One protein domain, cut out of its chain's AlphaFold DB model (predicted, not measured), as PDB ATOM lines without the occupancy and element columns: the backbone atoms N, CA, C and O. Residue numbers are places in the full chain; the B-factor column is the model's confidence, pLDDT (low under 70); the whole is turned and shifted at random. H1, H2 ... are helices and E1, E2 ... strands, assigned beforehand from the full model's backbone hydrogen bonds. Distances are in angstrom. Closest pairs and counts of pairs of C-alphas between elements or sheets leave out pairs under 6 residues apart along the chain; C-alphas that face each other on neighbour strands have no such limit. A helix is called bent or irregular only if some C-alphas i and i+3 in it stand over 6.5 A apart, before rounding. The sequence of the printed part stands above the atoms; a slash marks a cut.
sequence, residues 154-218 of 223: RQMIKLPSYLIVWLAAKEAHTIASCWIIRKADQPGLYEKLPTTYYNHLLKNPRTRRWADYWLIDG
ATOM      1  N   ARG A 154     204.284 246.040 233.511       72.81
ATOM      2  CA  ARG A 154     205.195 247.159 233.253       72.81
ATOM      3  C   ARG A 154     206.654 246.734 233.324       72.81
ATOM      4  O   ARG A 154     207.456 247.300 232.594       72.81
ATOM      5  N   GLN A 155     207.011 245.830 234.230       76.88
ATOM      6  CA  GLN A 155     208.375 245.325 234.369       76.88
ATOM      7  C   GLN A 155     208.374 244.020 235.158       76.88
ATOM      8  O   GLN A 155     207.571 243.859 236.074       76.88
ATOM      9  N   MET A 156     209.296 243.118 234.841       83.19
ATOM     10  CA  MET A 156     209.567 241.910 235.604       83.19
ATOM     11  C   MET A 156     211.054 241.756 235.880       83.19
ATOM     12  O   MET A 156     211.892 242.121 235.052       83.19
ATOM     13  N   ILE A 157     211.370 241.194 237.040       83.00
ATOM     14  CA  ILE A 157     212.731 240.959 237.506       83.00
ATOM     15  C   ILE A 157     212.813 239.517 237.991       83.00
ATOM     16  O   ILE A 157     212.177 239.158 238.983       83.00
ATOM     17  N   LYS A 158     213.568 238.691 237.268       86.06
ATOM     18  CA  LYS A 158     213.822 237.294 237.618       86.06
ATOM     19  C   LYS A 158     215.071 237.241 238.497       86.06
ATOM     20  O   LYS A 158     216.162 237.567 238.041       86.06
ATOM     21  N   LEU A 159     214.895 236.887 239.763       85.25
ATOM     22  CA  LEU A 159     215.953 236.633 240.743       85.25
ATOM     23  C   LEU A 159     216.045 235.120 240.999       85.25
ATOM     24  O   LEU A 159     215.074 234.421 240.718       85.25
ATOM     25  N   PRO A 160     217.146 234.594 241.565       84.88
ATOM     26  CA  PRO A 160     217.360 233.148 241.717       84.88
ATOM     27  C   PRO A 160     216.188 232.378 242.343       84.88
ATOM     28  O   PRO A 160     215.816 231.303 241.859       84.88
ATOM     29  N   SER A 161     215.583 232.955 243.382       81.94
ATOM     30  CA  SER A 161     214.505 232.337 244.164       81.94
ATOM     31  C   SER A 161     213.140 233.011 243.978       81.94
ATOM     32  O   SER A 161     212.116 232.460 244.396       81.94
ATOM     33  N   TYR A 162     213.094 234.181 243.329       83.25
ATOM     34  CA  TYR A 162     211.912 235.044 243.291       83.25
ATOM     35  C   TYR A 162     211.706 235.674 241.914       83.25
ATOM     36  O   TYR A 162     212.649 236.111 241.263       83.25
ATOM     37  N   LEU A 163     210.453 235.795 241.488       81.75
ATOM     38  CA  LEU A 163     210.069 236.583 240.321       81.75
ATOM     39  C   LEU A 163     209.258 237.788 240.784       81.75
ATOM     40  O   LEU A 163     208.167 237.633 241.326       81.75
ATOM     41  N   ILE A 164     209.783 238.989 240.558       80.75
ATOM     42  CA  ILE A 164     209.109 240.231 240.927       80.75
ATOM     43  C   ILE A 164     208.440 240.821 239.687       80.75
ATOM     44  O   ILE A 164     209.090 240.997 238.658       80.75
ATOM     45  N   VAL A 165     207.156 241.151 239.775       78.12
ATOM     46  CA  VAL A 165     206.333 241.657 238.671       78.12
ATOM     47  C   VAL A 165     205.686 242.972 239.089       78.12
ATOM     48  O   VAL A 165     204.976 243.046 240.086       78.12
ATOM     49  N   TRP A 166     205.911 244.026 238.311       76.56
ATOM     50  CA  TRP A 166     205.224 245.307 238.451       76.56
ATOM     51  C   TRP A 166     204.119 245.421 237.416       76.56
ATOM     52  O   TRP A 166     204.380 245.388 236.210       76.56
ATOM     53  N   LEU A 167     202.898 245.635 237.889       71.12
ATOM     54  CA  LEU A 167     201.735 245.849 237.037       71.12
ATOM     55  C   LEU A 167     201.557 247.333 236.683       71.12
ATOM     56  O   LEU A 167     202.024 248.239 237.383       71.12
ATOM     57  N   ALA A 168     200.884 247.604 235.567       63.78
ATOM     58  CA  ALA A 168     200.496 248.950 235.178       63.78
ATOM     59  C   ALA A 168     199.351 249.449 236.075       63.78
ATOM     60  O   ALA A 168     198.310 248.817 236.210       63.78
ATOM     61  N   ALA A 169     199.521 250.644 236.643       56.06
ATOM     62  CA  ALA A 169     198.659 251.217 237.682       56.06
ATOM     63  C   ALA A 169     197.183 251.474 237.296       56.06
ATOM     64  O   ALA A 169     196.429 251.969 238.123       56.06
ATOM     65  N   LYS A 170     196.755 251.195 236.056       49.25
ATOM     66  CA  LYS A 170     195.357 251.406 235.636       49.25
ATOM     67  C   LYS A 170     194.401 250.302 236.100       49.25
ATOM     68  O   LYS A 170     193.203 250.550 236.106       49.25
ATOM     69  N   GLU A 171     194.911 249.135 236.487       48.84
ATOM     70  CA  GLU A 171     194.091 247.958 236.828       48.84
ATOM     71  C   GLU A 171     194.080 247.623 238.327       48.84
ATOM     72  O   GLU A 171     193.275 246.810 238.764       48.84
ATOM     73  N   ALA A 172     194.906 248.285 239.143       45.66
ATOM     74  CA  ALA A 172     194.927 248.085 240.589       45.66
ATOM     75  C   ALA A 172     194.586 249.394 241.307       45.66
ATOM     76  O   ALA A 172     195.299 250.387 241.174       45.66
ATOM     77  N   HIS A 173     193.523 249.400 242.115       43.12
ATOM     78  CA  HIS A 173     193.135 250.520 242.989       43.12
ATOM     79  C   HIS A 173     194.098 250.752 244.175       43.12
ATOM     80  O   HIS A 173     193.733 251.321 245.200       43.12
ATOM     81  N   THR A 174     195.358 250.351 244.035       39.91
ATOM     82  CA  THR A 174     196.411 250.467 245.038       39.91
ATOM     83  C   THR A 174     197.687 251.001 244.396       39.91
ATOM     84  O   THR A 174     197.980 250.781 243.222       39.91
ATOM     85  N   ILE A 175     198.440 251.771 245.181       43.69
ATOM     86  CA  ILE A 175     199.720 252.379 244.807       43.69
ATOM     87  C   ILE A 175     200.662 251.266 244.319       43.69
ATOM     88  O   ILE A 175     201.228 250.557 245.137       43.69
ATOM     89  N   ALA A 176     200.804 251.125 242.995       51.53
ATOM     90  CA  ALA A 176     201.708 250.195 242.309       51.53
ATOM     91  C   ALA A 176     201.716 248.768 242.899       51.53
ATOM     92  O   ALA A 176     202.606 248.418 243.674       51.53
ATOM     93  N   SER A 177     200.755 247.932 242.497       60.22
ATOM     94  CA  SER A 177     200.760 246.506 242.831       60.22
ATOM     95  C   SER A 177     202.028 245.837 242.283       60.22
ATOM     96  O   SER A 177     202.263 245.734 241.076       60.22
ATOM     97  N   CYS A 178     202.887 245.443 243.215       68.38
ATOM     98  CA  CYS A 178     204.066 244.632 242.973       68.38
ATOM     99  C   CYS A 178     203.737 243.215 243.435       68.38
ATOM    100  O   CYS A 178     203.295 243.023 244.567       68.38
ATOM    101  N   TRP A 179     203.913 242.242 242.552       73.56
ATOM    102  CA  TRP A 179     203.760 240.828 242.860       73.56
ATOM    103  C   TRP A 179     205.136 240.203 243.013       73.56
ATOM    104  O   TRP A 179     206.021 240.442 242.196       73.56
ATOM    105  N   ILE A 180     205.316 239.397 244.053       74.88
ATOM    106  CA  ILE A 180     206.560 238.671 244.310       74.88
ATOM    107  C   ILE A 180     206.202 237.197 244.321       74.88
ATOM    108  O   ILE A 180     205.526 236.747 245.229       74.88
ATOM    109  N   ILE A 181     206.632 236.439 243.323       75.75
ATOM    110  CA  ILE A 181     206.325 235.017 243.184       75.75
ATOM    111  C   ILE A 181     207.537 234.210 243.646       75.75
ATOM    112  O   ILE A 181     208.624 234.348 243.083       75.75
ATOM    113  N   ARG A 182     207.356 233.346 244.649       74.19
ATOM    114  CA  ARG A 182     208.389 232.394 245.074       74.19
ATOM    115  C   ARG A 182     208.503 231.250 244.076       74.19
ATOM    116  O   ARG A 182     207.503 230.623 243.728       74.19
ATOM    117  N   LYS A 183     209.736 230.928 243.677       80.25
ATOM    118  CA  LYS A 183     210.016 229.756 242.840       80.25
ATOM    119  C   LYS A 183     209.582 228.456 243.523       80.25
ATOM    120  O   LYS A 183     209.087 227.567 242.841       80.25
ATOM    121  N   ALA A 184     209.746 228.363 244.844       77.25
ATOM    122  CA  ALA A 184     209.344 227.195 245.629       77.25
ATOM    123  C   ALA A 184     207.822 226.962 245.607       77.25
ATOM    124  O   ALA A 184     207.387 225.824 245.460       77.25
ATOM    125  N   ASP A 185     207.029 228.034 245.685       73.50
ATOM    126  CA  ASP A 185     205.566 227.942 245.763       73.50
ATOM    127  C   ASP A 185     204.930 227.741 244.380       73.50
ATOM    128  O   ASP A 185     203.961 226.999 244.229       73.50
ATOM    129  N   GLN A 186     205.460 228.417 243.352       73.38
ATOM    130  CA  GLN A 186     204.903 228.396 241.995       73.38
ATOM    131  C   GLN A 186     205.997 228.257 240.922       73.38
ATOM    132  O   GLN A 186     206.184 229.161 240.097       73.38
ATOM    133  N   PRO A 187     206.698 227.110 240.854       75.12
ATOM    134  CA  PRO A 187     207.814 226.914 239.920       75.12
ATOM    135  C   PRO A 187     207.376 227.031 238.455       75.12
ATOM    136  O   PRO A 187     208.093 227.582 237.621       75.12
ATOM    137  N   GLY A 188     206.160 226.567 238.141       74.69
ATOM    138  CA  GLY A 188     205.598 226.665 236.796       74.69
ATOM    139  C   GLY A 188     205.351 228.108 236.357       74.69
ATOM    140  O   GLY A 188     205.621 228.446 235.208       74.69
ATOM    141  N   LEU A 189     204.871 228.963 237.263       74.00
ATOM    142  CA  LEU A 189     204.604 230.369 236.964       74.00
ATOM    143  C   LEU A 189     205.910 231.172 236.903       74.00
ATOM    144  O   LEU A 189     206.081 231.972 235.988       74.00
ATOM    145  N   TYR A 190     206.865 230.879 237.794       80.94
ATOM    146  CA  TYR A 190     208.211 231.460 237.793       80.94
ATOM    147  C   TYR A 190     208.943 231.273 236.448       80.94
ATOM    148  O   TYR A 190     209.549 232.221 235.954       80.94
ATOM    149  N   GLU A 191     208.867 230.091 235.820       80.75
ATOM    150  CA  GLU A 191     209.540 229.847 234.529       80.75
ATOM    151  C   GLU A 191     208.704 230.267 233.305       80.75
ATOM    152  O   GLU A 191     209.245 230.810 232.335       80.75
ATOM    153  N   LYS A 192     207.383 230.027 233.318       80.94
ATOM    154  CA  LYS A 192     206.522 230.278 232.146       80.94
ATOM    155  C   LYS A 192     206.175 231.750 231.959       80.94
ATOM    156  O   LYS A 192     206.023 232.190 230.820       80.94
ATOM    157  N   LEU A 193     206.027 232.512 233.041       78.75
ATOM    158  CA  LEU A 193     205.597 233.905 232.954       78.75
ATOM    159  C   LEU A 193     206.635 234.791 232.231       78.75
ATOM    160  O   LEU A 193     206.248 235.473 231.277       78.75
ATOM    161  N   PRO A 194     207.943 234.744 232.571       82.62
ATOM    162  CA  PRO A 194     208.977 235.504 231.865       82.62
ATOM    163  C   PRO A 194     209.081 235.152 230.395       82.62
ATOM    164  O   PRO A 194     209.073 236.039 229.548       82.62
ATOM    165  N   THR A 195     209.117 233.859 230.086       81.62
ATOM    166  CA  THR A 195     209.264 233.371 228.714       81.62
ATOM    167  C   THR A 195     208.064 233.743 227.849       81.62
ATOM    168  O   THR A 195     208.237 234.248 226.739       81.62
ATOM    169  N   THR A 196     206.842 233.568 228.355       79.62
ATOM    170  CA  THR A 196     205.617 233.894 227.608       79.62
ATOM    171  C   THR A 196     205.508 235.392 227.347       79.62
ATOM    172  O   THR A 196     205.297 235.806 226.204       79.62
ATOM    173  N   TYR A 197     205.713 236.213 228.380       75.31
ATOM    174  CA  TYR A 197     205.625 237.665 228.256       75.31
ATOM    175  C   TYR A 197     206.718 238.224 227.334       75.31
ATOM    176  O   TYR A 197     206.427 239.002 226.425       75.31
ATOM    177  N   TYR A 198     207.962 237.760 227.487       74.94
ATOM    178  CA  TYR A 198     209.074 238.148 226.618       74.94
ATOM    179  C   TYR A 198     208.797 237.800 225.150       74.94
ATOM    180  O   TYR A 198     208.907 238.658 224.272       74.94
ATOM    181  N   ASN A 199     208.321 236.583 224.873       78.06
ATOM    182  CA  ASN A 199     207.945 236.167 223.521       78.06
ATOM    183  C   ASN A 199     206.824 237.035 222.927       78.06
ATOM    184  O   ASN A 199     206.860 237.353 221.737       78.06
ATOM    185  N   HIS A 200     205.846 237.460 223.731       76.12
ATOM    186  CA  HIS A 200     204.815 238.404 223.289       76.12
ATOM    187  C   HIS A 200     205.393 239.772 222.912       76.12
ATOM    188  O   HIS A 200     205.028 240.330 221.873       76.12
ATOM    189  N   LEU A 201     206.334 240.296 223.702       71.94
ATOM    190  CA  LEU A 201     207.001 241.567 223.412       71.94
ATOM    191  C   LEU A 201     207.818 241.517 222.119       71.94
ATOM    192  O   LEU A 201     207.830 242.503 221.374       71.94
ATOM    193  N   LEU A 202     208.460 240.380 221.835       77.12
ATOM    194  CA  LEU A 202     209.234 240.165 220.613       77.12
ATOM    195  C   LEU A 202     208.365 240.106 219.347       77.12
ATOM    196  O   LEU A 202     208.830 240.512 218.281       77.12
ATOM    197  N   LYS A 203     207.114 239.633 219.446       78.50
ATOM    198  CA  LYS A 203     206.182 239.556 218.304       78.50
ATOM    199  C   LYS A 203     205.783 240.932 217.767       78.50
ATOM    200  O   LYS A 203     205.480 241.055 216.584       78.50
ATOM    201  N   ASN A 204     205.774 241.969 218.606       71.88
ATOM    202  CA  ASN A 204     205.387 243.314 218.190       71.88
ATOM    203  C   ASN A 204     206.633 244.151 217.804       71.88
ATOM    204  O   ASN A 204     207.487 244.422 218.651       71.88
ATOM    205  N   PRO A 205     206.745 244.628 216.544       73.19
ATOM    206  CA  PRO A 205     207.931 245.339 216.051       73.19
ATOM    207  C   PRO A 205     208.272 246.613 216.830       73.19
ATOM    208  O   PRO A 205     209.437 246.997 216.929       73.19
ATOM    209  N   ARG A 206     207.263 247.291 217.391       63.91
ATOM    210  CA  ARG A 206     207.459 248.538 218.148       63.91
ATOM    211  C   ARG A 206     208.019 248.277 219.540       63.91
ATOM    212  O   ARG A 206     208.763 249.111 220.062       63.91
ATOM    213  N   THR A 207     207.637 247.147 220.129       59.78
ATOM    214  CA  THR A 207     207.984 246.767 221.495       59.78
ATOM    215  C   THR A 207     209.254 245.930 221.538       59.78
ATOM    216  O   THR A 207     210.057 246.144 222.430       59.78
ATOM    217  N   ARG A 208     209.528 245.082 220.541       68.50
ATOM    218  CA  ARG A 208     210.686 244.170 220.499       68.50
ATOM    219  C   ARG A 208     212.013 244.785 220.962       68.50
ATOM    220  O   ARG A 208     212.726 244.166 221.737       68.50
ATOM    221  N   ARG A 209     212.325 246.014 220.534       66.38
ATOM    222  CA  ARG A 209     213.562 246.737 220.908       66.38
ATOM    223  C   ARG A 209     213.695 247.087 222.400       66.38
ATOM    224  O   ARG A 209     214.750 247.536 222.824       66.38
ATOM    225  N   TRP A 210     212.622 246.939 223.166       69.06
ATOM    226  CA  TRP A 210     212.544 247.242 224.592       69.06
ATOM    227  C   TRP A 210     212.296 245.985 225.441       69.06
ATOM    228  O   TRP A 210     212.082 246.109 226.643       69.06
ATOM    229  N   ALA A 211     212.325 244.784 224.848       67.38
ATOM    230  CA  ALA A 211     212.051 243.524 225.545       67.38
ATOM    231  C   ALA A 211     212.904 243.354 226.817       67.38
ATOM    232  O   ALA A 211     212.363 243.074 227.887       67.38
ATOM    233  N   ASP A 212     214.196 243.670 226.730       70.06
ATOM    234  CA  ASP A 212     215.160 243.547 227.837       70.06
ATOM    235  C   ASP A 212     215.018 244.653 228.905       70.06
ATOM    236  O   ASP A 212     215.580 244.577 229.998       70.06
ATOM    237  N   TYR A 213     214.248 245.708 228.614       68.69
ATOM    238  CA  TYR A 213     213.864 246.708 229.617       68.69
ATOM    239  C   TYR A 213     212.673 246.240 230.451       68.69
ATOM    240  O   TYR A 213     212.550 246.609 231.624       68.69
ATOM    241  N   TRP A 214     211.796 245.439 229.847       74.88
ATOM    242  CA  TRP A 214     210.621 244.899 230.514       74.88
ATOM    243  C   TRP A 214     210.910 243.616 231.279       74.88
ATOM    244  O   TRP A 214     210.296 243.432 232.322       74.88
ATOM    245  N   LEU A 215     211.837 242.771 230.823       82.31
ATOM    246  CA  LEU A 215     212.317 241.615 231.578       82.31
ATOM    247  C   LEU A 215     213.792 241.795 231.931       82.31
ATOM    248  O   LEU A 215     214.649 241.817 231.055       82.31
ATOM    249  N   ILE A 216     214.080 241.884 233.226       81.62
ATOM    250  CA  ILE A 216     215.439 241.865 233.757       81.62
ATOM    251  C   ILE A 216     215.705 240.469 234.314       81.62
ATOM    252  O   ILE A 216     215.120 240.102 235.331       81.62
ATOM    253  N   ASP A 217     216.586 239.711 233.671       83.62
ATOM    254  CA  ASP A 217     216.998 238.398 234.165       83.62
ATOM    255  C   ASP A 217     218.292 238.513 234.979       83.62
ATOM    256  O   ASP A 217     219.363 238.737 234.428       83.62
ATOM    257  N   GLY A 218     218.181 238.405 236.302       78.00
ATOM    258  CA  GLY A 218     219.318 238.362 237.222       78.00
ATOM    259  C   GLY A 218     219.860 236.959 237.477       78.00
ATOM    260  O   GLY A 218     220.724 236.792 238.333       78.00
TER     261      GLY A 218
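This is residues 154 to 218 of the 223 residues of an uncharacterized protein of Oenococcus kitaharae DSM 17330 (UniProt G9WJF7). A four-stranded sheet has the long helix H1 slanting over one face and the other face bare, while short H2 folds back from the end of H1 to stand beside the strands. Residues 170 to 175, between E2 and E3, stick out. The 65 printed residues include two named helices and four named strands, along the chain E1 E2 E3 H1 H2 E4; the mixed sheet runs E3 E2 E1 E4. The class is mixed, helices and strands; the whole is compact, radius of gyration of the C-alphas 12.2 A, spanning 34 by 28 by 17 A.

E1, residues 154 to 158, E2, residues 162 to 167, and E3, residues 178 to 182, form a meander, each strand the antiparallel neighbour of the one before; N 157 and O 164, and N 165 and O 179, are within hydrogen-bond range, each 2.8 A. H1, residues 187 to 203, is on the sheet at a height of 10.2 A, two layers, slantwise to the strands at 48 degrees to E1 on the local plane; its closest C-alpha pair with E2 is Tyr 190 and Leu 163, 6.0 A. With residues 198 to 202 alone H1 touches H2, residues 208 to 214, in a helical hairpin, the C-alphas of Leu 202 and Arg 208 being closest at 4.3 A; the tilt is shallow, 33 degrees, only just short of steep, opposite ways. H2 stands at the sheet's level, height 2.4 A. E4, residues 215 to 217, is parallel to E1 at 13 degrees, with N 158 and O 216 2.9 A apart. E3, H1 H2 and E4 make a split strand-helix-strand unit, two strands running the same way with E2 E1 between them, its crossover right-handed. O i to N i+4 pairs are within range in 11 of 13 for H1 and 1 of 3 for H2, which has 3 of 4 O i to N i+3 pairs.

E1 begins at C-alpha 154 (205.195, 247.159, 233.253) and measures 13.8 A, E2 16.1 A, E3 13.1 A. H1 measures 25.1 A and is neither bent nor irregular, but only just: C-alphas 191 and 194 are 6.3 A apart. H2, 10.0 A, is irregular, with C-alphas 209 and 212 7.8 A apart. E4, 6.2 A, ends at C-alpha 217 (216.998, 238.398, 234.165).

The two C-alphas farthest apart, those of Ala 184 and Arg 206, are 34.8 A from each other. The printed part has no cut and no long link. Its mean pLDDT is 72.3, with residues 168 to 178, 206 to 211 and 213 under 70.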